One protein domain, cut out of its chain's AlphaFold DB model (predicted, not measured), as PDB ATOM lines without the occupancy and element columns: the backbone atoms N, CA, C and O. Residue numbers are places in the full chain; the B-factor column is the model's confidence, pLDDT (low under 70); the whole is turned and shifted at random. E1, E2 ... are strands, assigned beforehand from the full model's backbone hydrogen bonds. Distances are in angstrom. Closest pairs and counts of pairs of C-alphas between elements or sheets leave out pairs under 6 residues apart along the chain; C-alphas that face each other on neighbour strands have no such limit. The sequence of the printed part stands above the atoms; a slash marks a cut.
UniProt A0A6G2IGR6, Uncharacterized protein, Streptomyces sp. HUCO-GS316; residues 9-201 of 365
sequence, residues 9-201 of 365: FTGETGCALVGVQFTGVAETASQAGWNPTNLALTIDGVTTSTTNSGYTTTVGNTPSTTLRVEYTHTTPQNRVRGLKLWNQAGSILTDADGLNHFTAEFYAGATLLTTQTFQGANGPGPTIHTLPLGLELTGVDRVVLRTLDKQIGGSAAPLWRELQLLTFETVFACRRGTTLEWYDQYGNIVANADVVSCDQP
ATOM      1  N   PHE A   9     -33.285 -39.714  16.375       59.25
ATOM      2  CA  PHE A   9     -32.660 -40.490  15.303       59.25
ATOM      3  C   PHE A   9     -33.287 -41.891  15.270       59.25
ATOM      4  O   PHE A   9     -33.275 -42.586  16.286       59.25
ATOM      5  N   THR A  10     -33.870 -42.300  14.140       63.62
ATOM      6  CA  THR A  10     -34.605 -43.577  14.033       63.62
ATOM      7  C   THR A  10     -33.748 -44.737  13.524       63.62
ATOM      8  O   THR A  10     -34.217 -45.869  13.523       63.62
ATOM      9  N   GLY A  11     -32.497 -44.487  13.115       61.78
ATOM     10  CA  GLY A  11     -31.609 -45.507  12.538       61.78
ATOM     11  C   GLY A  11     -31.940 -45.899  11.095       61.78
ATOM     12  O   GLY A  11     -31.226 -46.712  10.516       61.78
ATOM     13  N   GLU A  12     -32.987 -45.323  10.501       67.88
ATOM     14  CA  GLU A  12     -33.339 -45.539   9.100       67.88
ATOM     15  C   GLU A  12     -32.391 -44.747   8.189       67.88
ATOM     16  O   GLU A  12     -32.199 -43.540   8.359       67.88
ATOM     17  N   THR A  13     -31.794 -45.436   7.216       73.25
ATOM     18  CA  THR A  13     -30.905 -44.852   6.206       73.25
ATOM     19  C   THR A  13     -31.562 -44.934   4.838       73.25
ATOM     20  O   THR A  13     -31.960 -46.014   4.403       73.25
ATOM     21  N   GLY A  14     -31.646 -43.799   4.157       85.12
ATOM     22  CA  GLY A  14     -32.146 -43.692   2.793       85.12
ATOM     23  C   GLY A  14     -31.194 -42.851   1.958       85.12
ATOM     24  O   GLY A  14     -30.309 -42.184   2.494       85.12
ATOM     25  N   CYS A  15     -31.369 -42.882   0.646       88.69
ATOM     26  CA  CYS A  15     -30.661 -42.016  -0.282       88.69
ATOM     27  C   CYS A  15     -31.663 -41.250  -1.143       88.69
ATOM     28  O   CYS A  15     -32.753 -41.749  -1.423       88.69
ATOM     29  N   ALA A  16     -31.298 -40.045  -1.562       89.00
ATOM     30  CA  ALA A  16     -32.122 -39.217  -2.430       89.00
ATOM     31  C   ALA A  16     -31.258 -38.315  -3.313       89.00
ATOM     32  O   ALA A  16     -30.049 -38.183  -3.113       89.00
ATOM     33  N   LEU A  17     -31.893 -37.683  -4.299       89.38
ATOM     34  CA  LEU A  17     -31.261 -36.637  -5.093       89.38
ATOM     35  C   LEU A  17     -31.235 -35.323  -4.300       89.38
ATOM     36  O   LEU A  17     -32.280 -34.783  -3.940       89.38
ATOM     37  N   VAL A  18     -30.036 -34.799  -4.062       87.81
ATOM     38  CA  VAL A  18     -29.760 -33.599  -3.268       87.81
ATOM     39  C   VAL A  18     -29.085 -32.541  -4.139       87.81
ATOM     40  O   VAL A  18     -28.193 -32.838  -4.936       87.81
ATOM     41  N   GLY A  19     -29.521 -31.287  -3.998       87.06
ATOM     42  CA  GLY A  19     -28.897 -30.143  -4.664       87.06
ATOM     43  C   GLY A  19     -27.682 -29.642  -3.885       87.06
ATOM     44  O   GLY A  19     -27.807 -29.258  -2.727       87.06
ATOM     45  N   VAL A  20     -26.522 -29.610  -4.531       85.38
ATOM     46  CA  VAL A  20     -25.267 -29.060  -4.010       85.38
ATOM     47  C   VAL A  20     -25.014 -27.716  -4.683       85.38
ATOM     48  O   VAL A  20     -25.002 -27.607  -5.909       85.38
ATOM     49  N   GLN A  21     -24.810 -26.673  -3.883       82.50
ATOM     50  CA  GLN A  21     -24.539 -25.332  -4.399       82.50
ATOM     51  C   GLN A  21     -23.113 -25.213  -4.929       82.50
ATOM     52  O   GLN A  21     -22.156 -25.553  -4.228       82.50
ATOM     53  N   PHE A  22     -22.965 -24.672  -6.138       81.88
ATOM     54  CA  PHE A  22     -21.653 -24.314  -6.671       81.88
ATOM     55  C   PHE A  22     -20.988 -23.239  -5.811       81.88
ATOM     56  O   PHE A  22     -21.638 -22.341  -5.281       81.88
ATOM     57  N   THR A  23     -19.666 -23.323  -5.692       81.31
ATOM     58  CA  THR A  23     -18.863 -22.359  -4.925       81.31
ATOM     59  C   THR A  23     -18.435 -21.149  -5.751       81.31
ATOM     60  O   THR A  23     -18.000 -20.150  -5.188       81.31
ATOM     61  N   GLY A  24     -18.524 -21.243  -7.079       74.06
ATOM     62  CA  GLY A  24     -18.133 -20.185  -7.999       74.06
ATOM     63  C   GLY A  24     -18.933 -20.224  -9.296       74.06
ATOM     64  O   GLY A  24     -19.437 -21.270  -9.708       74.06
ATOM     65  N   VAL A  25     -19.037 -19.058  -9.927       76.62
ATOM     66  CA  VAL A  25     -19.717 -18.842 -11.205       76.62
ATOM     67  C   VAL A  25     -18.985 -17.753 -11.985       76.62
ATOM     68  O   VAL A  25     -18.629 -16.715 -11.424       76.62
ATOM     69  N   ALA A  26     -18.730 -17.987 -13.267       72.44
ATOM     70  CA  ALA A  26     -18.051 -17.034 -14.132       72.44
ATOM     71  C   ALA A  26     -18.586 -17.097 -15.564       72.44
ATOM     72  O   ALA A  26     -18.715 -18.167 -16.158       72.44
ATOM     73  N   GLU A  27     -18.838 -15.933 -16.156       69.44
ATOM     74  CA  GLU A  27     -19.049 -15.821 -17.595       69.44
ATOM     75  C   GLU A  27     -17.689 -15.842 -18.295       69.44
ATOM     76  O   GLU A  27     -16.842 -14.983 -18.061       69.44
ATOM     77  N   THR A  28     -17.466 -16.843 -19.141       67.25
ATOM     78  CA  THR A  28     -16.183 -17.032 -19.840       67.25
ATOM     79  C   THR A  28     -16.242 -16.602 -21.304       67.25
ATOM     80  O   THR A  28     -15.207 -16.474 -21.955       67.25
ATOM     81  N   ALA A  29     -17.443 -16.337 -21.821       67.19
ATOM     82  CA  ALA A  29     -17.670 -15.702 -23.111       67.19
ATOM     83  C   ALA A  29     -19.025 -14.993 -23.093       67.19
ATOM     84  O   ALA A  29     -20.038 -15.643 -22.820       67.19
ATOM     85  N   SER A  30     -19.037 -13.691 -23.400       61.56
ATOM     86  CA  SER A  30     -20.265 -12.901 -23.412       61.56
ATOM     87  C   SER A  30     -21.000 -12.948 -24.740       61.56
ATOM     88  O   SER A  30     -20.404 -13.023 -25.818       61.56
ATOM     89  N   GLN A  31     -22.329 -12.907 -24.662       64.19
ATOM     90  CA  GLN A  31     -23.194 -12.741 -25.822       64.19
ATOM     91  C   GLN A  31     -23.868 -11.373 -25.773       64.19
ATOM     92  O   GLN A  31     -24.373 -10.944 -24.737       64.19
ATOM     93  N   ALA A  32     -23.959 -10.722 -26.933       58.12
ATOM     94  CA  ALA A  32     -24.813  -9.557 -27.101       58.12
ATOM     95  C   ALA A  32     -26.257  -9.874 -26.664       58.12
ATOM     96  O   ALA A  32     -26.892 -10.781 -27.199       58.12
ATOM     97  N   GLY A  33     -26.763  -9.113 -25.695       57.69
ATOM     98  CA  GLY A  33     -28.144  -9.202 -25.225       57.69
ATOM     99  C   GLY A  33     -28.345  -9.949 -23.908       57.69
ATOM    100  O   GLY A  33     -29.394  -9.738 -23.313       57.69
ATOM    101  N   TRP A  34     -27.372 -10.730 -23.418       61.03
ATOM    102  CA  TRP A  34     -27.422 -11.324 -22.074       61.03
ATOM    103  C   TRP A  34     -26.628 -10.468 -21.088       61.03
ATOM    104  O   TRP A  34     -25.442 -10.227 -21.283       61.03
ATOM    105  N   ASN A  35     -27.290 -10.009 -20.029       63.28
ATOM    106  CA  ASN A  35     -26.692  -9.183 -18.990       63.28
ATOM    107  C   ASN A  35     -26.664  -9.956 -17.660       63.28
ATOM    108  O   ASN A  35     -27.714 -10.440 -17.216       63.28
ATOM    109  N   PRO A  36     -25.503 -10.044 -16.988       61.38
ATOM    110  CA  PRO A  36     -25.431 -10.542 -15.622       61.38
ATOM    111  C   PRO A  36     -26.324  -9.703 -14.708       61.38
ATOM    112  O   PRO A  36     -26.302  -8.473 -14.759       61.38
ATOM    113  N   THR A  37     -27.117 -10.358 -13.867       56.50
ATOM    114  CA  THR A  37     -27.963  -9.689 -12.876       56.50
ATOM    115  C   THR A  37     -27.646 -10.239 -11.494       56.50
ATOM    116  O   THR A  37     -27.802 -11.432 -11.235       56.50
ATOM    117  N   ASN A  38     -27.228  -9.354 -10.590       52.72
ATOM    118  CA  ASN A  38     -27.151  -9.670  -9.168       52.72
ATOM    119  C   ASN A  38     -28.582  -9.713  -8.627       52.72
ATOM    120  O   ASN A  38     -29.245  -8.677  -8.561       52.72
ATOM    121  N   LEU A  39     -29.078 -10.899  -8.282       48.88
ATOM    122  CA  LEU A  39     -30.430 -11.043  -7.747       48.88
ATOM    123  C   LEU A  39     -30.433 -10.913  -6.223       48.88
ATOM    124  O   LEU A  39     -29.573 -11.460  -5.534       48.88
ATOM    125  N   ALA A  40     -31.426 -10.190  -5.701       39.66
ATOM    126  CA  ALA A  40     -31.652 -10.051  -4.267       39.66
ATOM    127  C   ALA A  40     -32.102 -11.384  -3.631       39.66
ATOM    128  O   ALA A  40     -32.865 -12.147  -4.220       39.66
ATOM    129  N   LEU A  41     -31.635 -11.626  -2.402       43.47
ATOM    130  CA  LEU A  41     -31.648 -12.892  -1.646       43.47
ATOM    131  C   LEU A  41     -33.006 -13.405  -1.150       43.47
ATOM    132  O   LEU A  41     -33.073 -14.392  -0.423       43.47
ATOM    133  N   THR A  42     -34.102 -12.750  -1.492       32.66
ATOM    134  CA  THR A  42     -35.413 -13.125  -0.969       32.66
ATOM    135  C   THR A  42     -36.167 -13.906  -2.033       32.66
ATOM    136  O   THR A  42     -36.722 -13.284  -2.933       32.66
ATOM    137  N   ILE A  43     -36.127 -15.242  -1.964       40.09
ATOM    138  CA  ILE A  43     -37.265 -16.189  -2.054       40.09
ATOM    139  C   ILE A  43     -36.697 -17.629  -2.198       40.09
ATOM    140  O   ILE A  43     -36.035 -17.947  -3.181       40.09
ATOM    141  N   ASP A  44     -36.973 -18.436  -1.166       37.47
ATOM    142  CA  ASP A  44     -36.914 -19.894  -0.933       37.47
ATOM    143  C   ASP A  44     -35.916 -20.802  -1.674       37.47
ATOM    144  O   ASP A  44     -36.124 -21.195  -2.819       37.47
ATOM    145  N   GLY A  45     -34.917 -21.268  -0.908       37.66
ATOM    146  CA  GLY A  45     -34.058 -22.410  -1.236       37.66
ATOM    147  C   GLY A  45     -32.880 -22.593  -0.274       37.66
ATOM    148  O   GLY A  45     -32.705 -23.689   0.243       37.66
ATOM    149  N   VAL A  46     -32.112 -21.531   0.012       40.12
ATOM    150  CA  VAL A  46     -31.007 -21.501   0.998       40.12
ATOM    151  C   VAL A  46     -30.791 -20.059   1.493       40.12
ATOM    152  O   VAL A  46     -30.705 -19.130   0.696       40.12
ATOM    153  N   THR A  47     -30.681 -19.867   2.812       36.41
ATOM    154  CA  THR A  47     -30.601 -18.564   3.514       36.41
ATOM    155  C   THR A  47     -29.173 -18.101   3.858       36.41
ATOM    156  O   THR A  47     -29.008 -17.143   4.613       36.41
ATOM    157  N   THR A  48     -28.129 -18.763   3.343       41.81
ATOM    158  CA  THR A  48     -26.737 -18.568   3.811       41.81
ATOM    159  C   THR A  48     -25.716 -18.154   2.745       41.81
ATOM    160  O   THR A  48     -24.580 -17.859   3.106       41.81
ATOM    161  N   SER A  49     -26.071 -18.119   1.457       42.22
ATOM    162  CA  SER A  49     -25.190 -17.588   0.399       42.22
ATOM    163  C   SER A  49     -25.425 -16.087   0.232       42.22
ATOM    164  O   SER A  49     -26.565 -15.646   0.283       42.22
ATOM    165  N   THR A  50     -24.376 -15.289   0.030       41.44
ATOM    166  CA  THR A  50     -24.485 -13.845  -0.260       41.44
ATOM    167  C   THR A  50     -24.504 -13.530  -1.758       41.44
ATOM    168  O   THR A  50     -24.581 -12.362  -2.136       41.44
ATOM    169  N   THR A  51     -24.448 -14.546  -2.622       44.78
ATOM    170  CA  THR A  51     -24.308 -14.383  -4.074       44.78
ATOM    171  C   THR A  51     -25.228 -15.337  -4.826       44.78
ATOM    172  O   THR A  51     -24.944 -16.530  -4.899       44.78
ATOM    173  N   ASN A  52     -26.290 -14.794  -5.430       49.34
ATOM    174  CA  ASN A  52     -27.030 -15.440  -6.515       49.34
ATOM    175  C   ASN A  52     -26.682 -14.736  -7.831       49.34
ATOM    176  O   ASN A  52     -26.928 -13.539  -7.998       49.34
ATOM    177  N   SER A  53     -26.103 -15.488  -8.761       49.25
ATOM    178  CA  SER A  53     -25.768 -15.041 -10.113       49.25
ATOM    179  C   SER A  53     -26.876 -15.450 -11.084       49.25
ATOM    180  O   SER A  53     -26.976 -16.619 -11.470       49.25
ATOM    181  N   GLY A  54     -27.704 -14.484 -11.479       54.72
ATOM    182  CA  GLY A  54     -28.699 -14.644 -12.535       54.72
ATOM    183  C   GLY A  54     -28.227 -14.048 -13.857       54.72
ATOM    184  O   GLY A  54     -27.338 -13.196 -13.882       54.72
ATOM    185  N   TYR A  55     -28.846 -14.458 -14.962       58.75
ATOM    186  CA  TYR A  55     -28.687 -13.784 -16.253       58.75
ATOM    187  C   TYR A  55     -30.060 -13.427 -16.805       58.75
ATOM    188  O   TYR A  55     -31.001 -14.209 -16.677       58.75
ATOM    189  N   THR A  56     -30.146 -12.248 -17.415       58.03
ATOM    190  CA  THR A  56     -31.350 -11.738 -18.079       58.03
ATOM    191  C   THR A  56     -31.039 -11.359 -19.525       58.03
ATOM    192  O   THR A  56     -29.896 -11.031 -19.836       58.03
ATOM    193  N   THR A  57     -32.027 -11.377 -20.421       55.12
ATOM    194  CA  THR A  57     -31.874 -10.905 -21.815       55.12
ATOM    195  C   THR A  57     -33.086 -10.109 -22.289       55.12
ATOM    196  O   THR A  57     -34.176 -10.263 -21.755       55.12
ATOM    197  N   THR A  58     -32.942  -9.267 -23.318       58.53
ATOM    198  CA  THR A  58     -34.081  -8.537 -23.902       58.53
ATOM    199  C   THR A  58     -35.151  -9.476 -24.480       58.53
ATOM    200  O   THR A  58     -34.864 -10.596 -24.918       58.53
ATOM    201  N   VAL A  59     -36.402  -9.005 -24.488       57.84
ATOM    202  CA  VAL A  59     -37.569  -9.724 -25.022       57.84
ATOM    203  C   VAL A  59     -37.359 -10.061 -26.506       57.84
ATOM    204  O   VAL A  59     -37.029  -9.180 -27.294       57.84
ATOM    205  N   GLY A  60     -37.585 -11.322 -26.893       52.91
ATOM    206  CA  GLY A  60     -37.613 -11.749 -28.302       52.91
ATOM    207  C   GLY A  60     -36.281 -12.217 -28.905       52.91
ATOM    208  O   GLY A  60     -36.209 -12.383 -30.120       52.91
ATOM    209  N   ASN A  61     -35.239 -12.450 -28.098       53.66
ATOM    210  CA  ASN A  61     -33.923 -12.847 -28.614       53.66
ATOM    211  C   ASN A  61     -33.824 -14.318 -29.068       53.66
ATOM    212  O   ASN A  61     -34.451 -15.221 -28.514       53.66
ATOM    213  N   THR A  62     -32.978 -14.524 -30.078       55.62
ATOM    214  CA  THR A  62     -32.584 -15.804 -30.690       55.62
ATOM    215  C   THR A  62     -31.669 -16.625 -29.755       55.62
ATOM    216  O   THR A  62     -30.906 -16.011 -29.003       55.62
ATOM    217  N   PRO A  63     -31.704 -17.978 -29.807       59.34
ATOM    218  CA  PRO A  63     -30.736 -18.886 -29.182       59.34
ATOM    219  C   PRO A  63     -29.314 -18.347 -29.042       59.34
ATOM    220  O   PRO A  63     -28.719 -17.863 -30.010       59.34
ATOM    221  N   SER A  64     -28.740 -18.466 -27.843       59.25
ATOM    222  CA  SER A  64     -27.299 -18.301 -27.687       59.25
ATOM    223  C   SER A  64     -26.574 -19.469 -28.327       59.25
ATOM    224  O   SER A  64     -26.964 -20.604 -28.119       59.25
ATOM    225  N   THR A  65     -25.477 -19.234 -29.039       62.25
ATOM    226  CA  THR A  65     -24.516 -20.304 -29.385       62.25
ATOM    227  C   THR A  65     -23.124 -20.038 -28.816       62.25
ATOM    228  O   THR A  65     -22.251 -20.906 -28.865       62.25
ATOM    229  N   THR A  66     -22.908 -18.851 -28.240       64.06
ATOM    230  CA  THR A  66     -21.594 -18.366 -27.797       64.06
ATOM    231  C   THR A  66     -21.501 -18.099 -26.302       64.06
ATOM    232  O   THR A  66     -20.380 -18.076 -25.796       64.06
ATOM    233  N   LEU A  67     -22.623 -17.919 -25.594       64.56
ATOM    234  CA  LEU A  67     -22.606 -17.714 -24.148       64.56
ATOM    235  C   LEU A  67     -22.043 -18.957 -23.463       64.56
ATOM    236  O   LEU A  67     -22.469 -20.084 -23.735       64.56
ATOM    237  N   ARG A  68     -21.077 -18.730 -22.574       74.00
ATOM    238  CA  ARG A  68     -20.488 -19.770 -21.733       74.00
ATOM    239  C   ARG A  68     -20.503 -19.311 -20.292       74.00
ATOM    240  O   ARG A  68     -19.794 -18.370 -19.934       74.00
ATOM    241  N   VAL A  69     -21.280 -20.012 -19.478       77.12
ATOM    242  CA  VAL A  69     -21.290 -19.808 -18.031       77.12
ATOM    243  C   VAL A  69     -20.666 -21.025 -17.379       77.12
ATOM    244  O   VAL A  69     -21.138 -22.145 -17.555       77.12
ATOM    245  N   GLU A  70     -19.577 -20.802 -16.661       83.31
ATOM    246  CA  GLU A  70     -18.862 -21.825 -15.920       83.31
ATOM    247  C   GLU A  70     -19.285 -21.784 -14.451       83.31
ATOM    248  O   GLU A  70     -19.224 -20.736 -13.813       83.31
ATOM    249  N   TYR A  71     -19.697 -22.931 -13.924       86.00
ATOM    250  CA  TYR A  71     -20.018 -23.169 -12.524       86.00
ATOM    251  C   TYR A  71     -18.982 -24.121 -11.931       86.00
ATOM    252  O   TYR A  71     -18.703 -25.164 -12.525       86.00
ATOM    253  N   THR A  72     -18.411 -23.783 -10.775       86.31
ATOM    254  CA  THR A  72     -17.290 -24.535 -10.188       86.31
ATOM    255  C   THR A  72     -17.514 -24.912  -8.729       86.31
ATOM    256  O   THR A  72     -18.131 -24.181  -7.948       86.31
ATOM    257  N   HIS A  73     -16.960 -26.060  -8.349       85.25
ATOM    258  CA  HIS A  73     -16.767 -26.482  -6.971       85.25
ATOM    259  C   HIS A  73     -15.281 -26.499  -6.625       85.25
ATOM    260  O   HIS A  73     -14.461 -27.028  -7.369       85.25
ATOM    261  N   THR A  74     -14.934 -25.995  -5.444       83.50
ATOM    262  CA  THR A  74     -13.580 -26.147  -4.890       83.50
ATOM    263  C   THR A  74     -13.250 -27.593  -4.515       83.50
ATOM    264  O   THR A  74     -12.081 -27.962  -4.477       83.50
ATOM    265  N   THR A  75     -14.269 -28.411  -4.234       88.31
ATOM    266  CA  THR A  75     -14.136 -29.847  -3.955       88.31
ATOM    267  C   THR A  75     -14.933 -30.640  -4.991       88.31
ATOM    268  O   THR A  75     -16.141 -30.409  -5.093       88.31
ATOM    269  N   PRO A  76     -14.312 -31.574  -5.737       92.94
ATOM    270  CA  PRO A  76     -15.022 -32.417  -6.692       92.94
ATOM    271  C   PRO A  76     -16.171 -33.191  -6.039       92.94
ATOM    272  O   PRO A  76     -16.028 -33.715  -4.934       92.94
ATOM    273  N   GLN A  77     -17.299 -33.271  -6.735       92.38
ATOM    274  CA  GLN A  77     -18.501 -33.969  -6.295       92.38
ATOM    275  C   GLN A  77     -18.592 -35.339  -6.965       92.38
ATOM    276  O   GLN A  77     -18.341 -35.492  -8.162       92.38
ATOM    277  N   ASN A  78     -18.969 -36.342  -6.182       90.06
ATOM    278  CA  ASN A  78     -19.252 -37.676  -6.688       90.06
ATOM    279  C   ASN A  78     -20.755 -37.880  -6.784       90.06
ATOM    280  O   ASN A  78     -21.551 -37.051  -6.350       90.06
ATOM    281  N   ARG A  79     -21.134 -39.005  -7.377       87.88
ATOM    282  CA  ARG A  79     -22.524 -39.426  -7.478       87.88
ATOM    283  C   ARG A  79     -23.440 -38.408  -8.160       87.88
ATOM    284  O   ARG A  79     -24.620 -38.290  -7.832       87.88
ATOM    285  N   VAL A  80     -22.893 -37.646  -9.105       91.69
ATOM    286  CA  VAL A  80     -23.605 -36.559  -9.777       91.69
ATOM    287  C   VAL A  80     -24.573 -37.136 -10.793       91.69
ATOM    288  O   VAL A  80     -24.186 -37.878 -11.691       91.69
ATOM    289  N   ARG A  81     -25.841 -36.761 -10.661       90.75
ATOM    290  CA  ARG A  81     -26.967 -37.257 -11.456       90.75
ATOM    291  C   ARG A  81     -27.612 -36.179 -12.315       90.75
ATOM    292  O   ARG A  81     -28.594 -36.471 -12.986       90.75
ATOM    293  N   GLY A  82     -27.087 -34.955 -12.315       93.19
ATOM    294  CA  GLY A  82     -27.543 -33.884 -13.197       93.19
ATOM    295  C   GLY A  82     -27.529 -32.520 -12.529       93.19
ATOM    296  O   GLY A  82     -26.577 -32.179 -11.828       93.19
ATOM    297  N   LEU A  83     -28.573 -31.732 -12.770       91.44
ATOM    298  CA  LEU A  83     -28.696 -30.349 -12.322       91.44
ATOM    299  C   LEU A  83     -30.070 -30.095 -11.707       91.44
ATOM    300  O   LEU A  83     -31.072 -30.683 -12.107       91.44
ATOM    301  N   LYS A  84     -30.119 -29.166 -10.760       86.44
ATOM    302  CA  LYS A  84     -31.355 -28.590 -10.241       86.44
ATOM    303  C   LYS A  84     -31.342 -27.101 -10.543       86.44
ATOM    304  O   LYS A  84     -30.459 -26.375 -10.091       86.44
ATOM    305  N   LEU A  85     -32.296 -26.672 -11.357       80.19
ATOM    306  CA  LEU A  85     -32.413 -25.306 -11.841       80.19
ATOM    307  C   LEU A  85     -33.530 -24.591 -11.091       80.19
ATOM    308  O   LEU A  85     -34.667 -25.057 -11.074       80.19
ATOM    309  N   TRP A  86     -33.222 -23.432 -10.525       73.94
ATOM    310  CA  TRP A  86     -34.212 -22.530  -9.956       73.94
ATOM    311  C   TRP A  86     -34.469 -21.368 -10.906       73.94
ATOM    312  O   TRP A  86     -33.596 -20.532 -11.162       73.94
ATOM    313  N   ASN A  87     -35.700 -21.291 -11.395       66.62
ATOM    314  CA  ASN A  87     -36.176 -20.224 -12.262       66.62
ATOM    315  C   ASN A  87     -37.602 -19.808 -11.869       66.62
ATOM    316  O   ASN A  87     -38.563 -19.971 -12.611       66.62
ATOM    317  N   GLN A  88     -37.748 -19.291 -10.650       58.22
ATOM    318  CA  GLN A  88     -39.059 -18.886 -10.151       58.22
ATOM    319  C   GLN A  88     -39.584 -17.620 -10.843       58.22
ATOM    320  O   GLN A  88     -38.987 -16.541 -10.712       58.22
ATOM    321  N   ALA A  89     -40.775 -17.732 -11.432       48.19
ATOM    322  CA  ALA A  89     -41.746 -16.645 -11.489       48.19
ATOM    323  C   ALA A  89     -42.498 -16.618 -10.145       48.19
ATOM    324  O   ALA A  89     -43.206 -17.559  -9.796       48.19
ATOM    325  N   GLY A  90     -42.290 -15.573  -9.346       38.53
ATOM    326  CA  GLY A  90     -42.975 -15.386  -8.062       38.53
ATOM    327  C   GLY A  90     -43.854 -14.146  -8.118       38.53
ATOM    328  O   GLY A  90     -43.571 -13.244  -8.891       38.53
ATOM    329  N   SER A  91     -44.878 -14.046  -7.270       37.78
ATOM    330  CA  SER A  91     -45.848 -12.931  -7.213       37.78
ATOM    331  C   SER A  91     -45.254 -11.519  -7.035       37.78
ATOM    332  O   SER A  91     -45.993 -10.540  -7.074       37.78
ATOM    333  N   ILE A  92     -43.941 -11.411  -6.814       40.00
ATOM    334  CA  ILE A  92     -43.175 -10.160  -6.715       40.00
ATOM    335  C   ILE A  92     -42.445  -9.824  -8.036       40.00
ATOM    336  O   ILE A  92     -42.163  -8.658  -8.284       40.00
ATOM    337  N   LEU A  93     -42.182 -10.813  -8.900       39.44
ATOM    338  CA  LEU A  93     -41.576 -10.657 -10.229       39.44
ATOM    339  C   LEU A  93     -42.581 -11.127 -11.286       39.44
ATOM    340  O   LEU A  93     -42.695 -12.315 -11.586       39.44
ATOM    341  N   THR A  94     -43.363 -10.190 -11.811       39.41
ATOM    342  CA  THR A  94     -44.445 -10.447 -12.774       39.41
ATOM    343  C   THR A  94     -43.955 -10.637 -14.218       39.41
ATOM    344  O   THR A  94     -44.767 -10.615 -15.139       39.41
ATOM    345  N   ASP A  95     -42.646 -10.758 -14.446       42.25
ATOM    346  CA  ASP A  95     -42.012 -10.364 -15.707       42.25
ATOM    347  C   ASP A  95     -40.847 -11.256 -16.182       42.25
ATOM    348  O   ASP A  95     -39.960 -10.757 -16.876       42.25
ATOM    349  N   ALA A  96     -40.849 -12.567 -15.890       57.19
ATOM    350  CA  ALA A  96     -39.784 -13.467 -16.355       57.19
ATOM    351  C   ALA A  96     -40.270 -14.705 -17.135       57.19
ATOM    352  O   ALA A  96     -41.089 -15.491 -16.653       57.19
ATOM    353  N   ASP A  97     -39.700 -14.903 -18.328       58.50
ATOM    354  CA  ASP A  97     -39.858 -16.131 -19.117       58.50
ATOM    355  C   ASP A  97     -38.854 -17.213 -18.653       58.50
ATOM    356  O   ASP A  97     -37.831 -16.923 -18.036       58.50
ATOM    357  N   GLY A  98     -39.113 -18.494 -18.912       62.53
ATOM    358  CA  GLY A  98     -38.152 -19.558 -18.593       62.53
ATOM    359  C   GLY A  98     -37.023 -19.687 -19.627       62.53
ATOM    360  O   GLY A  98     -37.041 -19.063 -20.694       62.53
ATOM    361  N   LEU A  99     -36.061 -20.572 -19.347       68.75
ATOM    362  CA  LEU A  99     -35.192 -21.135 -20.387       68.75
ATOM    363  C   LEU A  99     -35.966 -22.188 -21.188       68.75
ATOM    364  O   LEU A  99     -36.745 -22.945 -20.611       68.75
ATOM    365  N   ASN A 100     -35.730 -22.258 -22.497       71.94
ATOM    366  CA  ASN A 100     -36.263 -23.304 -23.369       71.94
ATOM    367  C   ASN A 100     -35.346 -24.522 -23.384       71.94
ATOM    368  O   ASN A 100     -35.714 -25.583 -22.913       71.94
ATOM    369  N   HIS A 101     -34.123 -24.353 -23.861       79.12
ATOM    370  CA  HIS A 101     -33.118 -25.401 -23.902       79.12
ATOM    371  C   HIS A 101     -31.797 -24.845 -23.409       79.12
ATOM    372  O   HIS A 101     -31.516 -23.654 -23.541       79.12
ATOM    373  N   PHE A 102     -30.991 -25.716 -22.830       79.69
ATOM    374  CA  PHE A 102     -29.606 -25.418 -22.524       79.69
ATOM    375  C   PHE A 102     -28.779 -26.688 -22.615       79.69
ATOM    376  O   PHE A 102     -29.267 -27.786 -22.363       79.69
ATOM    377  N   THR A 103     -27.514 -26.546 -22.980       86.94
ATOM    378  CA  THR A 103     -26.550 -27.645 -23.008       86.94
ATOM    379  C   THR A 103     -25.608 -27.511 -21.827       86.94
ATOM    380  O   THR A 103     -25.011 -26.462 -21.627       86.94
ATOM    381  N   ALA A 104     -25.467 -28.567 -21.038       89.88
ATOM    382  CA  ALA A 104     -24.549 -28.643 -19.918       89.88
ATOM    383  C   ALA A 104     -23.412 -29.614 -20.237       89.88
ATOM    384  O   ALA A 104     -23.647 -30.756 -20.625       89.88
ATOM    385  N   GLU A 105     -22.180 -29.171 -20.044       93.12
ATOM    386  CA  GLU A 105     -20.979 -29.998 -20.106       93.12
ATOM    387  C   GLU A 105     -20.452 -30.212 -18.687       93.12
ATOM    388  O   GLU A 105     -20.189 -29.242 -17.979       93.12
ATOM    389  N   PHE A 106     -20.286 -31.465 -18.270       94.19
ATOM    390  CA  PHE A 106     -19.790 -31.826 -16.940       94.19
ATOM    391  C   PHE A 106     -18.322 -32.232 -17.035       94.19
ATOM    392  O   PHE A 106     -17.973 -33.083 -17.852       94.19
ATOM    393  N   TYR A 107     -17.474 -31.663 -16.183       94.94
ATOM    394  CA  TYR A 107     -16.030 -31.869 -16.200       94.94
ATOM    395  C   TYR A 107     -15.508 -32.395 -14.862       94.94
ATOM    396  O   TYR A 107     -16.030 -32.039 -13.808       94.94
ATOM    397  N   ALA A 108     -14.447 -33.200 -14.944       94.06
ATOM    398  CA  ALA A 108     -13.535 -33.522 -13.849       94.06
ATOM    399  C   ALA A 108     -12.140 -33.006 -14.225       94.06
ATOM    400  O   ALA A 108     -11.432 -33.599 -15.054       94.06
ATOM    401  N   GLY A 109     -11.763 -31.851 -13.680       91.62
ATOM    402  CA  GLY A 109     -10.581 -31.110 -14.091       91.62
ATOM    403  C   GLY A 109     -10.652 -30.733 -15.574       91.62
ATOM    404  O   GLY A 109     -11.565 -30.040 -16.033       91.62
ATOM    405  N   ALA A 110      -9.676 -31.198 -16.356       88.69
ATOM    406  CA  ALA A 110      -9.626 -30.970 -17.802       88.69
ATOM    407  C   ALA A 110     -10.477 -31.960 -18.623       88.69
ATOM    408  O   ALA A 110     -10.646 -31.763 -19.826       88.69
ATOM    409  N   THR A 111     -11.003 -33.018 -18.003       89.25
ATOM    410  CA  THR A 111     -11.697 -34.102 -18.708       89.25
ATOM    411  C   THR A 111     -13.186 -33.804 -18.811       89.25
ATOM    412  O   THR A 111     -13.850 -33.658 -17.788       89.25
ATOM    413  N   LEU A 112     -13.721 -33.753 -20.033       90.06
ATOM    414  CA  LEU A 112     -15.165 -33.737 -20.275       90.06
ATOM    415  C   LEU A 112     -15.733 -35.132 -19.994       90.06
ATOM    416  O   LEU A 112     -15.359 -36.097 -20.659       90.06
ATOM    417  N   LEU A 113     -16.633 -35.232 -19.021       87.00
ATOM    418  CA  LEU A 113     -17.289 -36.485 -18.659       87.00
ATOM    419  C   LEU A 113     -18.509 -36.746 -19.541       87.00
ATOM    420  O   LEU A 113     -18.675 -37.849 -20.057       87.00
ATOM    421  N   THR A 114     -19.361 -35.735 -19.713       88.44
ATOM    422  CA  THR A 114     -20.559 -35.836 -20.550       88.44
ATOM    423  C   THR A 114     -21.077 -34.463 -20.966       88.44
ATOM    424  O   THR A 114     -20.839 -33.461 -20.286       88.44
ATOM    425  N   THR A 115     -21.822 -34.440 -22.068       90.19
ATOM    426  CA  THR A 115     -22.552 -33.276 -22.572       90.19
ATOM    427  C   THR A 115     -24.024 -33.645 -22.663       90.19
ATOM    428  O   THR A 115     -24.371 -34.625 -23.318       90.19
ATOM    429  N   GLN A 116     -24.890 -32.858 -22.033       89.00
ATOM    430  CA  GLN A 116     -26.323 -33.110 -22.015       89.00
ATOM    431  C   GLN A 116     -27.108 -31.846 -22.338       89.00
ATOM    432  O   GLN A 116     -26.952 -30.821 -21.679       89.00
ATOM    433  N   THR A 117     -28.002 -31.935 -23.319       87.50
ATOM    434  CA  THR A 117     -28.998 -30.895 -23.572       87.50
ATOM    435  C   THR A 117     -30.243 -31.173 -22.739       87.50
ATOM    436  O   THR A 117     -30.770 -32.287 -22.733       87.50
ATOM    437  N   PHE A 118     -30.703 -30.157 -22.023       85.62
ATOM    438  CA  PHE A 118     -31.886 -30.196 -21.185       85.62
ATOM    439  C   PHE A 118     -32.943 -29.246 -21.726       85.62
ATOM    440  O   PHE A 118     -32.633 -28.149 -22.190       85.62
ATOM    441  N   GLN A 119     -34.197 -29.672 -21.617       81.88
ATOM    442  CA  GLN A 119     -35.353 -28.803 -21.771       81.88
ATOM    443  C   GLN A 119     -35.554 -28.056 -20.453       81.88
ATOM    444  O   GLN A 119     -35.860 -28.681 -19.441       81.88
ATOM    445  N   GLY A 120     -35.382 -26.739 -20.461       72.94
ATOM    446  CA  GLY A 120     -35.813 -25.873 -19.373       72.94
ATOM    447  C   GLY A 120     -37.342 -25.809 -19.279       72.94
ATOM    448  O   GLY A 120     -38.063 -26.115 -20.231       72.94
ATOM    449  N   ALA A 121     -37.848 -25.421 -18.113       68.50
ATOM    450  CA  ALA A 121     -39.279 -25.284 -17.853       68.50
ATOM    451  C   ALA A 121     -39.512 -24.081 -16.948       68.50
ATOM    452  O   ALA A 121     -38.743 -23.902 -16.018       68.50
ATOM    453  N   ASN A 122     -40.545 -23.269 -17.186       67.19
ATOM    454  CA  ASN A 122     -40.935 -22.185 -16.275       67.19
ATOM    455  C   ASN A 122     -41.890 -22.720 -15.198       67.19
ATOM    456  O   ASN A 122     -42.848 -23.421 -15.527       67.19
ATOM    457  N   GLY A 123     -41.652 -22.388 -13.928       61.03
ATOM    458  CA  GLY A 123     -42.500 -22.860 -12.842       61.03
ATOM    459  C   GLY A 123     -42.232 -22.198 -11.490       61.03
ATOM    460  O   GLY A 123     -41.223 -21.520 -11.301       61.03
ATOM    461  N   PRO A 124     -43.142 -22.396 -10.519       59.41
ATOM    462  CA  PRO A 124     -43.018 -21.827  -9.177       59.41
ATOM    463  C   PRO A 124     -41.942 -22.511  -8.315       59.41
ATOM    464  O   PRO A 124     -41.627 -22.020  -7.234       59.41
ATOM    465  N   GLY A 125     -41.390 -23.645  -8.758       68.06
ATOM    466  CA  GLY A 125     -40.419 -24.448  -8.014       68.06
ATOM    467  C   GLY A 125     -39.183 -24.804  -8.843       68.06
ATOM    468  O   GLY A 125     -39.129 -24.499 -10.035       68.06
ATOM    469  N   PRO A 126     -38.181 -25.449  -8.224       75.50
ATOM    470  CA  PRO A 126     -36.999 -25.898  -8.937       75.50
ATOM    471  C   PRO A 126     -37.352 -26.997  -9.937       75.50
ATOM    472  O   PRO A 126     -38.106 -27.917  -9.622       75.50
ATOM    473  N   THR A 127     -36.732 -26.945 -11.108       79.69
ATOM    474  CA  THR A 127     -36.795 -28.022 -12.093       79.69
ATOM    475  C   THR A 127     -35.589 -28.936 -11.922       79.69
ATOM    476  O   THR A 127     -34.443 -28.485 -11.872       79.69
ATOM    477  N   ILE A 128     -35.846 -30.239 -11.818       86.50
ATOM    478  CA  ILE A 128     -34.806 -31.263 -11.753       86.50
ATOM    479  C   ILE A 128     -34.515 -31.763 -13.169       86.50
ATOM    480  O   ILE A 128     -35.403 -32.244 -13.869       86.50
ATOM    481  N   HIS A 129     -33.250 -31.691 -13.564       88.81
ATOM    482  CA  HIS A 129     -32.736 -32.188 -14.830       88.81
ATOM    483  C   HIS A 129     -31.782 -33.344 -14.549       88.81
ATOM    484  O   HIS A 129     -30.648 -33.133 -14.120       88.81
ATOM    485  N   THR A 130     -32.242 -34.574 -14.758       89.81
ATOM    486  CA  THR A 130     -31.417 -35.767 -14.536       89.81
ATOM    487  C   THR A 130     -30.665 -36.160 -15.798       89.81
ATOM    488  O   THR A 130     -31.180 -36.057 -16.912       89.81
ATOM    489  N   LEU A 131     -29.431 -36.627 -15.624       88.38
ATOM    490  CA  LEU A 131     -28.680 -37.268 -16.690       88.38
ATOM    491  C   LEU A 131     -29.439 -38.514 -17.174       88.38
ATOM    492  O   LEU A 131     -30.092 -39.192 -16.367       88.38
ATOM    493  N   PRO A 132     -29.361 -38.836 -18.476       79.31
ATOM    494  CA  PRO A 132     -30.119 -39.935 -19.045       79.31
ATOM    495  C   PRO A 132     -29.880 -41.244 -18.302       79.31
ATOM    496  O   PRO A 132     -28.751 -41.578 -17.940       79.31
ATOM    497  N   LEU A 133     -30.964 -41.999 -18.119       75.62
ATOM    498  CA  LEU A 133     -30.927 -43.389 -17.663       75.62
ATOM    499  C   LEU A 133     -30.189 -43.596 -16.327       75.62
ATOM    500  O   LEU A 133     -29.650 -44.669 -16.075       75.62
ATOM    501  N   GLY A 134     -30.176 -42.578 -15.462       72.44
ATOM    502  CA  GLY A 134     -29.553 -42.667 -14.143       72.44
ATOM    503  C   GLY A 134     -28.024 -42.672 -14.168       72.44
ATOM    504  O   GLY A 134     -27.428 -43.143 -13.201       72.44
ATOM    505  N   LEU A 135     -27.402 -42.159 -15.239       79.62
ATOM    506  CA  LEU A 135     -25.954 -41.958 -15.321       79.62
ATOM    507  C   LEU A 135     -25.442 -41.189 -14.097       79.62
ATOM    508  O   LEU A 135     -25.966 -40.130 -13.751       79.62
ATOM    509  N   GLU A 136     -24.401 -41.731 -13.469       86.06
ATOM    510  CA  GLU A 136     -23.797 -41.194 -12.254       86.06
ATOM    511  C   GLU A 136     -22.336 -40.811 -12.499       86.06
ATOM    512  O   GLU A 136     -21.491 -41.677 -12.705       86.06
ATOM    513  N   LEU A 137     -22.021 -39.517 -12.467       88.19
ATOM    514  CA  LEU A 137     -20.666 -39.017 -12.695       88.19
ATOM    515  C   LEU A 137     -19.872 -38.936 -11.386       88.19
ATOM    516  O   LEU A 137     -20.416 -38.668 -10.313       88.19
ATOM    517  N   THR A 138     -18.560 -39.127 -11.495       89.44
ATOM    518  CA  THR A 138     -17.609 -39.086 -10.377       89.44
ATOM    519  C   THR A 138     -16.585 -37.980 -10.614       89.44
ATOM    520  O   THR A 138     -16.094 -37.826 -11.731       89.44
ATOM    521  N   GLY A 139     -16.250 -37.227  -9.565       91.88
ATOM    522  CA  GLY A 139     -15.216 -36.196  -9.594       91.88
ATOM    523  C   GLY A 139     -15.603 -34.908 -10.321       91.88
ATOM    524  O   GLY A 139     -14.710 -34.207 -10.789       91.88
ATOM    525  N   VAL A 140     -16.894 -34.585 -10.434       95.62
ATOM    526  CA  VAL A 140     -17.339 -33.360 -11.111       95.62
ATOM    527  C   VAL A 140     -16.943 -32.144 -10.287       95.62
ATOM    528  O   VAL A 140     -17.456 -31.930  -9.191       95.62
ATOM    529  N   ASP A 141     -16.057 -31.318 -10.820       94.19
ATOM    530  CA  ASP A 141     -15.634 -30.055 -10.209       94.19
ATOM    531  C   ASP A 141     -16.134 -28.835 -10.985       94.19
ATOM    532  O   ASP A 141     -16.135 -27.719 -10.460       94.19
ATOM    533  N   ARG A 142     -16.602 -29.037 -12.218       92.69
ATOM    534  CA  ARG A 142     -17.026 -27.954 -13.093       92.69
ATOM    535  C   ARG A 142     -18.174 -28.363 -14.007       92.69
ATOM    536  O   ARG A 142     -18.167 -29.439 -14.600       92.69
ATOM    537  N   VAL A 143     -19.127 -27.451 -14.180       91.06
ATOM    538  CA  VAL A 143     -20.185 -27.535 -15.188       91.06
ATOM    539  C   VAL A 143     -20.150 -26.287 -16.056       91.06
ATOM    540  O   VAL A 143     -20.157 -25.172 -15.545       91.06
ATOM    541  N   VAL A 144     -20.125 -26.461 -17.374       88.12
ATOM    542  CA  VAL A 144     -20.199 -25.356 -18.334       88.12
ATOM    543  C   VAL A 144     -21.551 -25.399 -19.021       88.12
ATOM    544  O   VAL A 144     -21.874 -26.366 -19.711       88.12
ATOM    545  N   LEU A 145     -22.339 -24.343 -18.849       84.25
ATOM    546  CA  LEU A 145     -23.573 -24.157 -19.594       84.25
ATOM    547  C   LEU A 145     -23.297 -23.451 -20.920       84.25
ATOM    548  O   LEU A 145     -22.544 -22.477 -20.993       84.25
ATOM    549  N   ARG A 146     -23.931 -23.972 -21.965       79.25
ATOM    550  CA  ARG A 146     -23.858 -23.553 -23.361       79.25
ATOM    551  C   ARG A 146     -25.246 -23.517 -23.959       79.25
ATOM    552  O   ARG A 146     -26.171 -24.148 -23.456       79.25
ATOM    553  N   THR A 147     -25.343 -22.843 -25.093       72.31
ATOM    554  CA  THR A 147     -26.520 -22.882 -25.958       72.31
ATOM    555  C   THR A 147     -27.815 -22.574 -25.204       72.31
ATOM    556  O   THR A 147     -28.712 -23.408 -25.141       72.31
ATOM    557  N   LEU A 148     -27.850 -21.426 -24.517       72.31
ATOM    558  CA  LEU A 148     -29.014 -21.004 -23.741       72.31
ATOM    559  C   LEU A 148     -30.088 -20.434 -24.669       72.31
ATOM    560  O   LEU A 148     -29.910 -19.368 -25.267       72.31
ATOM    561  N   ASP A 149     -31.219 -21.123 -24.728       69.69
ATOM    562  CA  ASP A 149     -32.378 -20.718 -25.504       69.69
ATOM    563  C   ASP A 149     -33.433 -20.094 -24.596       69.69
ATOM    564  O   ASP A 149     -33.745 -20.601 -23.517       69.69
ATOM    565  N   LYS A 150     -34.052 -19.016 -25.073       63.38
ATOM    566  CA  LYS A 150     -35.233 -18.427 -24.444       63.38
ATOM    567  C   LYS A 150     -36.488 -19.244 -24.785       63.38
ATOM    568  O   LYS A 150     -36.643 -19.692 -25.922       63.38
ATOM    569  N   GLN A 151     -37.422 -19.380 -23.836       62.12
ATOM    570  CA  GLN A 151     -38.770 -19.907 -24.095       62.12
ATOM    571  C   GLN A 151     -39.510 -19.082 -25.168       62.12
ATOM    572  O   GLN A 151     -39.693 -17.869 -25.037       62.12
ATOM    573  N   ILE A 152     -39.909 -19.743 -26.261       53.78
ATOM    574  CA  ILE A 152     -40.578 -19.117 -27.414       53.78
ATOM    575  C   ILE A 152     -41.963 -18.596 -26.998       53.78
ATOM    576  O   ILE A 152     -42.719 -19.301 -26.337       53.78
ATOM    577  N   GLY A 153     -42.306 -17.373 -27.423       53.91
ATOM    578  CA  GLY A 153     -43.630 -16.761 -27.213       53.91
ATOM    579  C   GLY A 153     -43.781 -15.954 -25.922       53.91
ATOM    580  O   GLY A 153     -44.825 -15.348 -25.700       53.91
ATOM    581  N   GLY A 154     -42.745 -15.908 -25.091       54.59
ATOM    582  CA  GLY A 154     -42.756 -15.115 -23.875       54.59
ATOM    583  C   GLY A 154     -42.517 -13.615 -24.118       54.59
ATOM    584  O   GLY A 154     -41.661 -13.223 -24.924       54.59
ATOM    585  N   SER A 155     -43.277 -12.766 -23.422       55.50
ATOM    586  CA  SER A 155     -43.231 -11.297 -23.522       55.50
ATOM    587  C   SER A 155     -42.211 -10.640 -22.585       55.50
ATOM    588  O   SER A 155     -42.142  -9.415 -22.521       55.50
ATOM    589  N   ALA A 156     -41.440 -11.437 -21.851       57.47
ATOM    590  CA  ALA A 156     -40.587 -11.030 -20.745       57.47
ATOM    591  C   ALA A 156     -39.106 -11.377 -20.994       57.47
ATOM    592  O   ALA A 156     -38.738 -11.989 -21.995       57.47
ATOM    593  N   ALA A 157     -38.204 -10.937 -20.129       54.69
ATOM    594  CA  ALA A 157     -36.813 -11.379 -20.176       54.69
ATOM    595  C   ALA A 157     -36.699 -12.740 -19.473       54.69
ATOM    596  O   ALA A 157     -37.285 -12.885 -18.402       54.69
ATOM    597  N   PRO A 158     -36.000 -13.760 -20.003       55.59
ATOM    598  CA  PRO A 158     -35.819 -14.979 -19.247       55.59
ATOM    599  C   PRO A 158     -34.851 -14.758 -18.087       55.59
ATOM    600  O   PRO A 158     -33.846 -14.072 -18.256       55.59
ATOM    601  N   LEU A 159     -35.151 -15.343 -16.927       58.38
ATOM    602  CA  LEU A 159     -34.313 -15.241 -15.731       58.38
ATOM    603  C   LEU A 159     -34.078 -16.629 -15.127       58.38
ATOM    604  O   LEU A 159     -35.015 -17.262 -14.639       58.38
ATOM    605  N   TRP A 160     -32.822 -17.083 -15.086       65.56
ATOM    606  CA  TRP A 160     -32.428 -18.108 -14.112       65.56
ATOM    607  C   TRP A 160     -31.938 -17.428 -12.838       65.56
ATOM    608  O   TRP A 160     -31.386 -16.325 -12.899       65.56
ATOM    609  N   ARG A 161     -32.096 -18.082 -11.683       66.44
ATOM    610  CA  ARG A 161     -31.637 -17.536 -10.397       66.44
ATOM    611  C   ARG A 161     -30.482 -18.310  -9.791       66.44
ATOM    612  O   ARG A 161     -29.520 -17.709  -9.327       66.44
ATOM    613  N   GLU A 162     -30.603 -19.629  -9.793       74.19
ATOM    614  CA  GLU A 162     -29.644 -20.520  -9.156       74.19
ATOM    615  C   GLU A 162     -29.567 -21.831  -9.934       74.19
ATOM    616  O   GLU A 162     -30.578 -22.368 -10.396       74.19
ATOM    617  N   LEU A 163     -28.349 -22.345 -10.055       79.44
ATOM    618  CA  LEU A 163     -28.073 -23.688 -10.528       79.44
ATOM    619  C   LEU A 163     -27.405 -24.444  -9.387       79.44
ATOM    620  O   LEU A 163     -26.476 -23.937  -8.765       79.44
ATOM    621  N   GLN A 164     -27.870 -25.657  -9.130       85.94
ATOM    622  CA  GLN A 164     -27.261 -26.580  -8.186       85.94
ATOM    623  C   GLN A 164     -26.852 -27.844  -8.935       85.94
ATOM    624  O   GLN A 164     -27.549 -28.293  -9.852       85.94
ATOM    625  N   LEU A 165     -25.733 -28.434  -8.532       90.06
ATOM    626  CA  LEU A 165     -25.353 -29.761  -8.979       90.06
ATOM    627  C   LEU A 165     -26.232 -30.786  -8.264       90.06
ATOM    628  O   LEU A 165     -26.387 -30.728  -7.049       90.06
ATOM    629  N   LEU A 166     -26.835 -31.716  -8.996       92.00
ATOM    630  CA  LEU A 166     -27.676 -32.745  -8.395       92.00
ATOM    631  C   LEU A 166     -26.830 -33.985  -8.106       92.00
ATOM    632  O   LEU A 166     -26.280 -34.581  -9.031       92.00
ATOM    633  N   THR A 167     -26.743 -34.380  -6.841       91.25
ATOM    634  CA  THR A 167     -25.966 -35.534  -6.355       91.25
ATOM    635  C   THR A 167     -26.886 -36.551  -5.702       91.25
ATOM    636  O   THR A 167     -27.959 -36.192  -5.229       91.25
ATOM    637  N   PHE A 168     -26.514 -37.827  -5.706       88.81
ATOM    638  CA  PHE A 168     -27.278 -38.873  -5.033       88.81
ATOM    639  C   PHE A 168     -26.600 -39.259  -3.718       88.81
ATOM    640  O   PHE A 168     -25.585 -39.956  -3.699       88.81
ATOM    641  N   GLU A 169     -27.176 -38.789  -2.619       87.94
ATOM    642  CA  GLU A 169     -26.530 -38.753  -1.308       87.94
ATOM    643  C   GLU A 169     -27.382 -39.428  -0.241       87.94
ATOM    644  O   GLU A 169     -28.594 -39.605  -0.392       87.94
ATOM    645  N   THR A 170     -26.731 -39.804   0.859       88.00
ATOM    646  CA  THR A 170     -27.421 -40.313   2.045       88.00
ATOM    647  C   THR A 170     -28.252 -39.212   2.692       88.00
ATOM    648  O   THR A 170     -27.742 -38.126   2.968       88.00
ATOM    649  N   VAL A 171     -29.500 -39.529   3.013       87.44
ATOM    650  CA  VAL A 171     -30.411 -38.685   3.787       87.44
ATOM    651  C   VAL A 171     -30.674 -39.322   5.145       87.44
ATOM    652  O   VAL A 171     -30.646 -40.546   5.297       87.44
ATOM    653  N   PHE A 172     -30.927 -38.492   6.151       85.00
ATOM    654  CA  PHE A 172     -31.193 -38.955   7.507       85.00
ATOM    655  C   PHE A 172     -32.649 -38.736   7.880       85.00
ATOM    656  O   PHE A 172     -33.232 -37.677   7.638       85.00
ATOM    657  N   ALA A 173     -33.230 -39.752   8.504       85.19
ATOM    658  CA  ALA A 173     -34.584 -39.667   8.996       85.19
ATOM    659  C   ALA A 173     -34.628 -38.925  10.341       85.19
ATOM    660  O   ALA A 173     -33.843 -39.176  11.259       85.19
ATOM    661  N   CYS A 174     -35.585 -38.017  10.468       80.88
ATOM    662  CA  CYS A 174     -35.970 -37.354  11.700       80.88
ATOM    663  C   CYS A 174     -37.451 -37.625  11.945       80.88
ATOM    664  O   CYS A 174     -38.290 -37.491  11.056       80.88
ATOM    665  N   ARG A 175     -37.800 -37.947  13.189       77.38
ATOM    666  CA  ARG A 175     -39.201 -38.036  13.588       77.38
ATOM    667  C   ARG A 175     -39.653 -36.735  14.256       77.38
ATOM    668  O   ARG A 175     -39.141 -36.385  15.319       77.38
ATOM    669  N   ARG A 176     -40.644 -36.057  13.667       74.56
ATOM    670  CA  ARG A 176     -41.333 -34.895  14.254       74.56
ATOM    671  C   ARG A 176     -42.734 -35.323  14.692       74.56
ATOM    672  O   ARG A 176     -43.647 -35.460  13.881       74.56
ATOM    673  N   GLY A 177     -42.902 -35.587  15.989       77.75
ATOM    674  CA  GLY A 177     -44.132 -36.190  16.515       77.75
ATOM    675  C   GLY A 177     -44.301 -37.631  16.022       77.75
ATOM    676  O   GLY A 177     -43.495 -38.499  16.353       77.75
ATOM    677  N   THR A 178     -45.341 -37.897  15.230       77.06
ATOM    678  CA  THR A 178     -45.587 -39.207  14.596       77.06
ATOM    679  C   THR A 178     -45.129 -39.276  13.139       77.06
ATOM    680  O   THR A 178     -45.117 -40.368  12.571       77.06
ATOM    681  N   THR A 179     -44.737 -38.151  12.538       81.50
ATOM    682  CA  THR A 179     -44.344 -38.075  11.127       81.50
ATOM    683  C   THR A 179     -42.853 -38.347  10.970       81.50
ATOM    684  O   THR A 179     -42.030 -37.763  11.678       81.50
ATOM    685  N   LEU A 180     -42.517 -39.237  10.036       81.69
ATOM    686  CA  LEU A 180     -41.155 -39.431   9.555       81.69
ATOM    687  C   LEU A 180     -40.867 -38.403   8.455       81.69
ATOM    688  O   LEU A 180     -41.546 -38.392   7.428       81.69
ATOM    689  N   GLU A 181     -39.875 -37.558   8.698       87.19
ATOM    690  CA  GLU A 181     -39.345 -36.569   7.765       87.19
ATOM    691  C   GLU A 181     -37.905 -36.957   7.409       87.19
ATOM    692  O   GLU A 181     -37.170 -37.472   8.253       87.19
ATOM    693  N   TRP A 182     -37.482 -36.688   6.179       86.25
ATOM    694  CA  TRP A 182     -36.109 -36.931   5.740       86.25
ATOM    695  C   TRP A 182     -35.388 -35.621   5.501       86.25
ATOM    696  O   TRP A 182     -36.002 -34.639   5.087       86.25
ATOM    697  N   TYR A 183     -34.090 -35.614   5.770       84.88
ATOM    698  CA  TYR A 183     -33.258 -34.431   5.642       84.88
ATOM    699  C   TYR A 183     -31.953 -34.761   4.919       84.88
ATOM    700  O   TYR A 183     -31.356 -35.817   5.144       84.88
ATOM    701  N   ASP A 184     -31.522 -33.852   4.048       82.62
ATOM    702  CA  ASP A 184     -30.214 -33.920   3.396       82.62
ATOM    703  C   ASP A 184     -29.086 -33.459   4.331       82.62
ATOM    704  O   ASP A 184     -29.328 -32.904   5.406       82.62
ATOM    705  N   GLN A 185     -27.831 -33.647   3.915       76.62
ATOM    706  CA  GLN A 185     -26.653 -33.249   4.690       76.62
ATOM    707  C   GLN A 185     -26.618 -31.757   5.058       76.62
ATOM    708  O   GLN A 185     -25.918 -31.401   6.004       76.62
ATOM    709  N   TYR A 186     -27.365 -30.901   4.356       75.25
ATOM    710  CA  TYR A 186     -27.459 -29.461   4.599       75.25
ATOM    711  C   TYR A 186     -28.634 -29.080   5.514       75.25
ATOM    712  O   TYR A 186     -28.769 -27.916   5.885       75.25
ATOM    713  N   GLY A 187     -29.451 -30.051   5.930       76.50
ATOM    714  CA  GLY A 187     -30.607 -29.845   6.798       76.50
ATOM    715  C   GLY A 187     -31.875 -29.421   6.056       76.50
ATOM    716  O   GLY A 187     -32.822 -28.976   6.708       76.50
ATOM    717  N   ASN A 188     -31.930 -29.567   4.729       79.62
ATOM    718  CA  ASN A 188     -33.152 -29.337   3.961       79.62
ATOM    719  C   ASN A 188     -34.052 -30.569   4.008       79.62
ATOM    720  O   ASN A 188     -33.565 -31.699   3.981       79.62
ATOM    721  N   ILE A 189     -35.368 -30.354   4.033       83.06
ATOM    722  CA  ILE A 189     -36.347 -31.442   3.980       83.06
ATOM    723  C   ILE A 189     -36.341 -32.114   2.598       83.06
ATOM    724  O   ILE A 189     -36.326 -31.445   1.564       83.06
ATOM    725  N   VAL A 190     -36.390 -33.442   2.592       84.06
ATOM    726  CA  VAL A 190     -36.486 -34.297   1.405       84.06
ATOM    727  C   VAL A 190     -37.854 -34.970   1.413       84.06
ATOM    728  O   VAL A 190     -38.299 -35.477   2.445       84.06
ATOM    729  N   ALA A 191     -38.553 -34.954   0.278       84.00
ATOM    730  CA  ALA A 191     -39.877 -35.553   0.194       84.00
ATOM    731  C   ALA A 191     -39.785 -37.081   0.310       84.00
ATOM    732  O   ALA A 191     -38.956 -37.710  -0.338       84.00
ATOM    733  N   ASN A 192     -40.680 -37.700   1.091       81.69
ATOM    734  CA  ASN A 192     -40.652 -39.151   1.333       81.69
ATOM    735  C   ASN A 192     -40.715 -39.987   0.043       81.69
ATOM    736  O   ASN A 192     -40.160 -41.076   0.007       81.69
ATOM    737  N   ALA A 193     -41.385 -39.490  -1.004       81.50
ATOM    738  CA  ALA A 193     -41.478 -40.172  -2.296       81.50
ATOM    739  C   ALA A 193     -40.141 -40.218  -3.063       81.50
ATOM    740  O   ALA A 193     -39.975 -41.072  -3.930       81.50
ATOM    741  N   ASP A 194     -39.198 -39.335  -2.725       84.75
ATOM    742  CA  ASP A 194     -37.888 -39.236  -3.372       84.75
ATOM    743  C   ASP A 194     -36.813 -40.068  -2.654       84.75
ATOM    744  O   ASP A 194     -35.693 -40.207  -3.152       84.75
ATOM    745  N   VAL A 195     -37.137 -40.619  -1.480       85.25
ATOM    746  CA  VAL A 195     -36.211 -41.426  -0.682       85.25
ATOM    747  C   VAL A 195     -36.264 -42.876  -1.133       85.25
ATOM    748  O   VAL A 195     -37.303 -43.533  -1.095       85.25
ATOM    749  N   VAL A 196     -35.107 -43.394  -1.525       85.31
ATOM    750  CA  VAL A 196     -34.921 -44.766  -2.001       85.31
ATOM    751  C   VAL A 196     -33.834 -45.478  -1.191       85.31
ATOM    752  O   VAL A 196     -33.113 -44.861  -0.404       85.31
ATOM    753  N   SER A 197     -33.684 -46.793  -1.382       82.00
ATOM    754  CA  SER A 197     -32.568 -47.539  -0.783       82.00
ATOM    755  C   SER A 197     -31.224 -47.025  -1.308       82.00
ATOM    756  O   SER A 197     -31.095 -46.789  -2.510       82.00
ATOM    757  N   CYS A 198     -30.224 -46.906  -0.432       77.81
ATOM    758  CA  CYS A 198     -28.853 -46.559  -0.814       77.81
ATOM    759  C   CYS A 198     -28.125 -47.671  -1.578       77.81
ATOM    760  O   CYS A 198     -27.205 -47.366  -2.336       77.81
ATOM    761  N   ASP A 199     -28.580 -48.920  -1.451       73.25
ATOM    762  CA  ASP A 199     -28.009 -50.098  -2.116       73.25
ATOM    763  C   ASP A 199     -28.483 -50.227  -3.575       73.25
ATOM    764  O   ASP A 199     -28.689 -51.329  -4.091       73.25
ATOM    765  N   GLN A 200     -28.717 -49.101  -4.259       70.44
ATOM    766  CA  GLN A 200     -29.003 -49.150  -5.690       70.44
ATOM    767  C   GLN A 200     -27.803 -49.760  -6.423       70.44
ATOM    768  O   GLN A 200     -26.661 -49.417  -6.100       70.44
ATOM    769  N   PRO A 201     -28.036 -50.606  -7.444       69.62
ATOM    770  CA  PRO A 201     -26.967 -51.087  -8.306       69.62
ATOM    771  C   PRO A 201     -26.118 -49.918  -8.814       69.62
ATOM    772  O   PRO A 201     -26.657 -48.952  -9.361       69.62
TER     773      PRO A 201
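AT A GLANCE: This is residues 9 to 201 of the 365 residues of an uncharacterized protein of Streptomyces sp. HUCO-GS316 (UniProt A0A6G2IGR6). Two strongly twisted sheets stand partly face to face as a sandwich with crossed strands: E2, E5, E10, E7 and E8 form one, opposite E6, E9 and the nearby parts of E1 and E11 in the other. E1 and E11 extend beyond the sandwich to one end, where E12 pairs with E11 in an arm that adds length, while the small hairpin E3 and E4 lies near E2 and the first residue of E11. The 193 printed residues hold no named helix and twelve strands, E1 to E12 in chain order; the class is all strand, with under half of the residues, 94, in named elements. The whole is compact, with a radius of gyration of the C-alphas of 17.4 A and spans of 54 by 41 by 30 A.

HOW THE PARTS SIT: One sheet runs E2, residues 24 to 29, E5, residues 68 to 77, E10, residues 140 to 146, E7, residues 101 to 108, and E8, residues 111 to 119, with each neighbour pair antiparallel. N 26 and O 70 are 2.8 A apart across E2 and E5, N 71 and O 143 2.8 A across E5 and E10, N 105 and O 144 2.8 A across E10 and E7, and N 104 and O 116 2.8 A across the hairpin E7 and E8, each within hydrogen-bond range. The branched sheet holds E1, residues 9 to 21, E6, residues 80 to 86, E9, residues 127 to 130, E11, residues 162 to 176, and E12, residues 179 to 183. E1 lies on one side of E11, with N 18 and O 167 2.8 A apart; E6 and E12 lie on the other side, with N 84 and O 164 2.9 A apart and N 174 and O 181 2.8 A apart. E9 is antiparallel to E6, with N 83 and O 129 2.8 A apart. In this sandwich, two sheets face to face, the facing parts are 10.5 A centre to centre and the strands cross at 58 degrees. E3, residues 34 to 38, and E4, residues 53 to 57, form a hairpin, with N 35 and O 56 2.8 A apart; the closest C-alphas of E4 and E11, Ser 53 and Glu 162, are 6.8 A apart.

IN THESE COORDINATES: E1 begins at C-alpha 9 (-32.660, -40.490, 15.303), is 26.2 A long and bends by 98 degrees at residue 12. E11, 29.9 A long, bends by 91 degrees at residue 165 and ends at C-alpha 176 (-41.333, -34.895, 14.254). E8 is 24.4 A long, E7 23.5 A and E5 21.1 A.

THE WHOLE: The C-alphas farthest apart, of Ala 32 and Thr 178, are 55.2 A apart. The printed part has no cut. The links E3 to E4, E6 to E7 and E10 to E11 are long. Mean pLDDT of the printed part is 72.6; 77 residues are under 70, among them 27 to 67, 87 to 99 and 149 to 161.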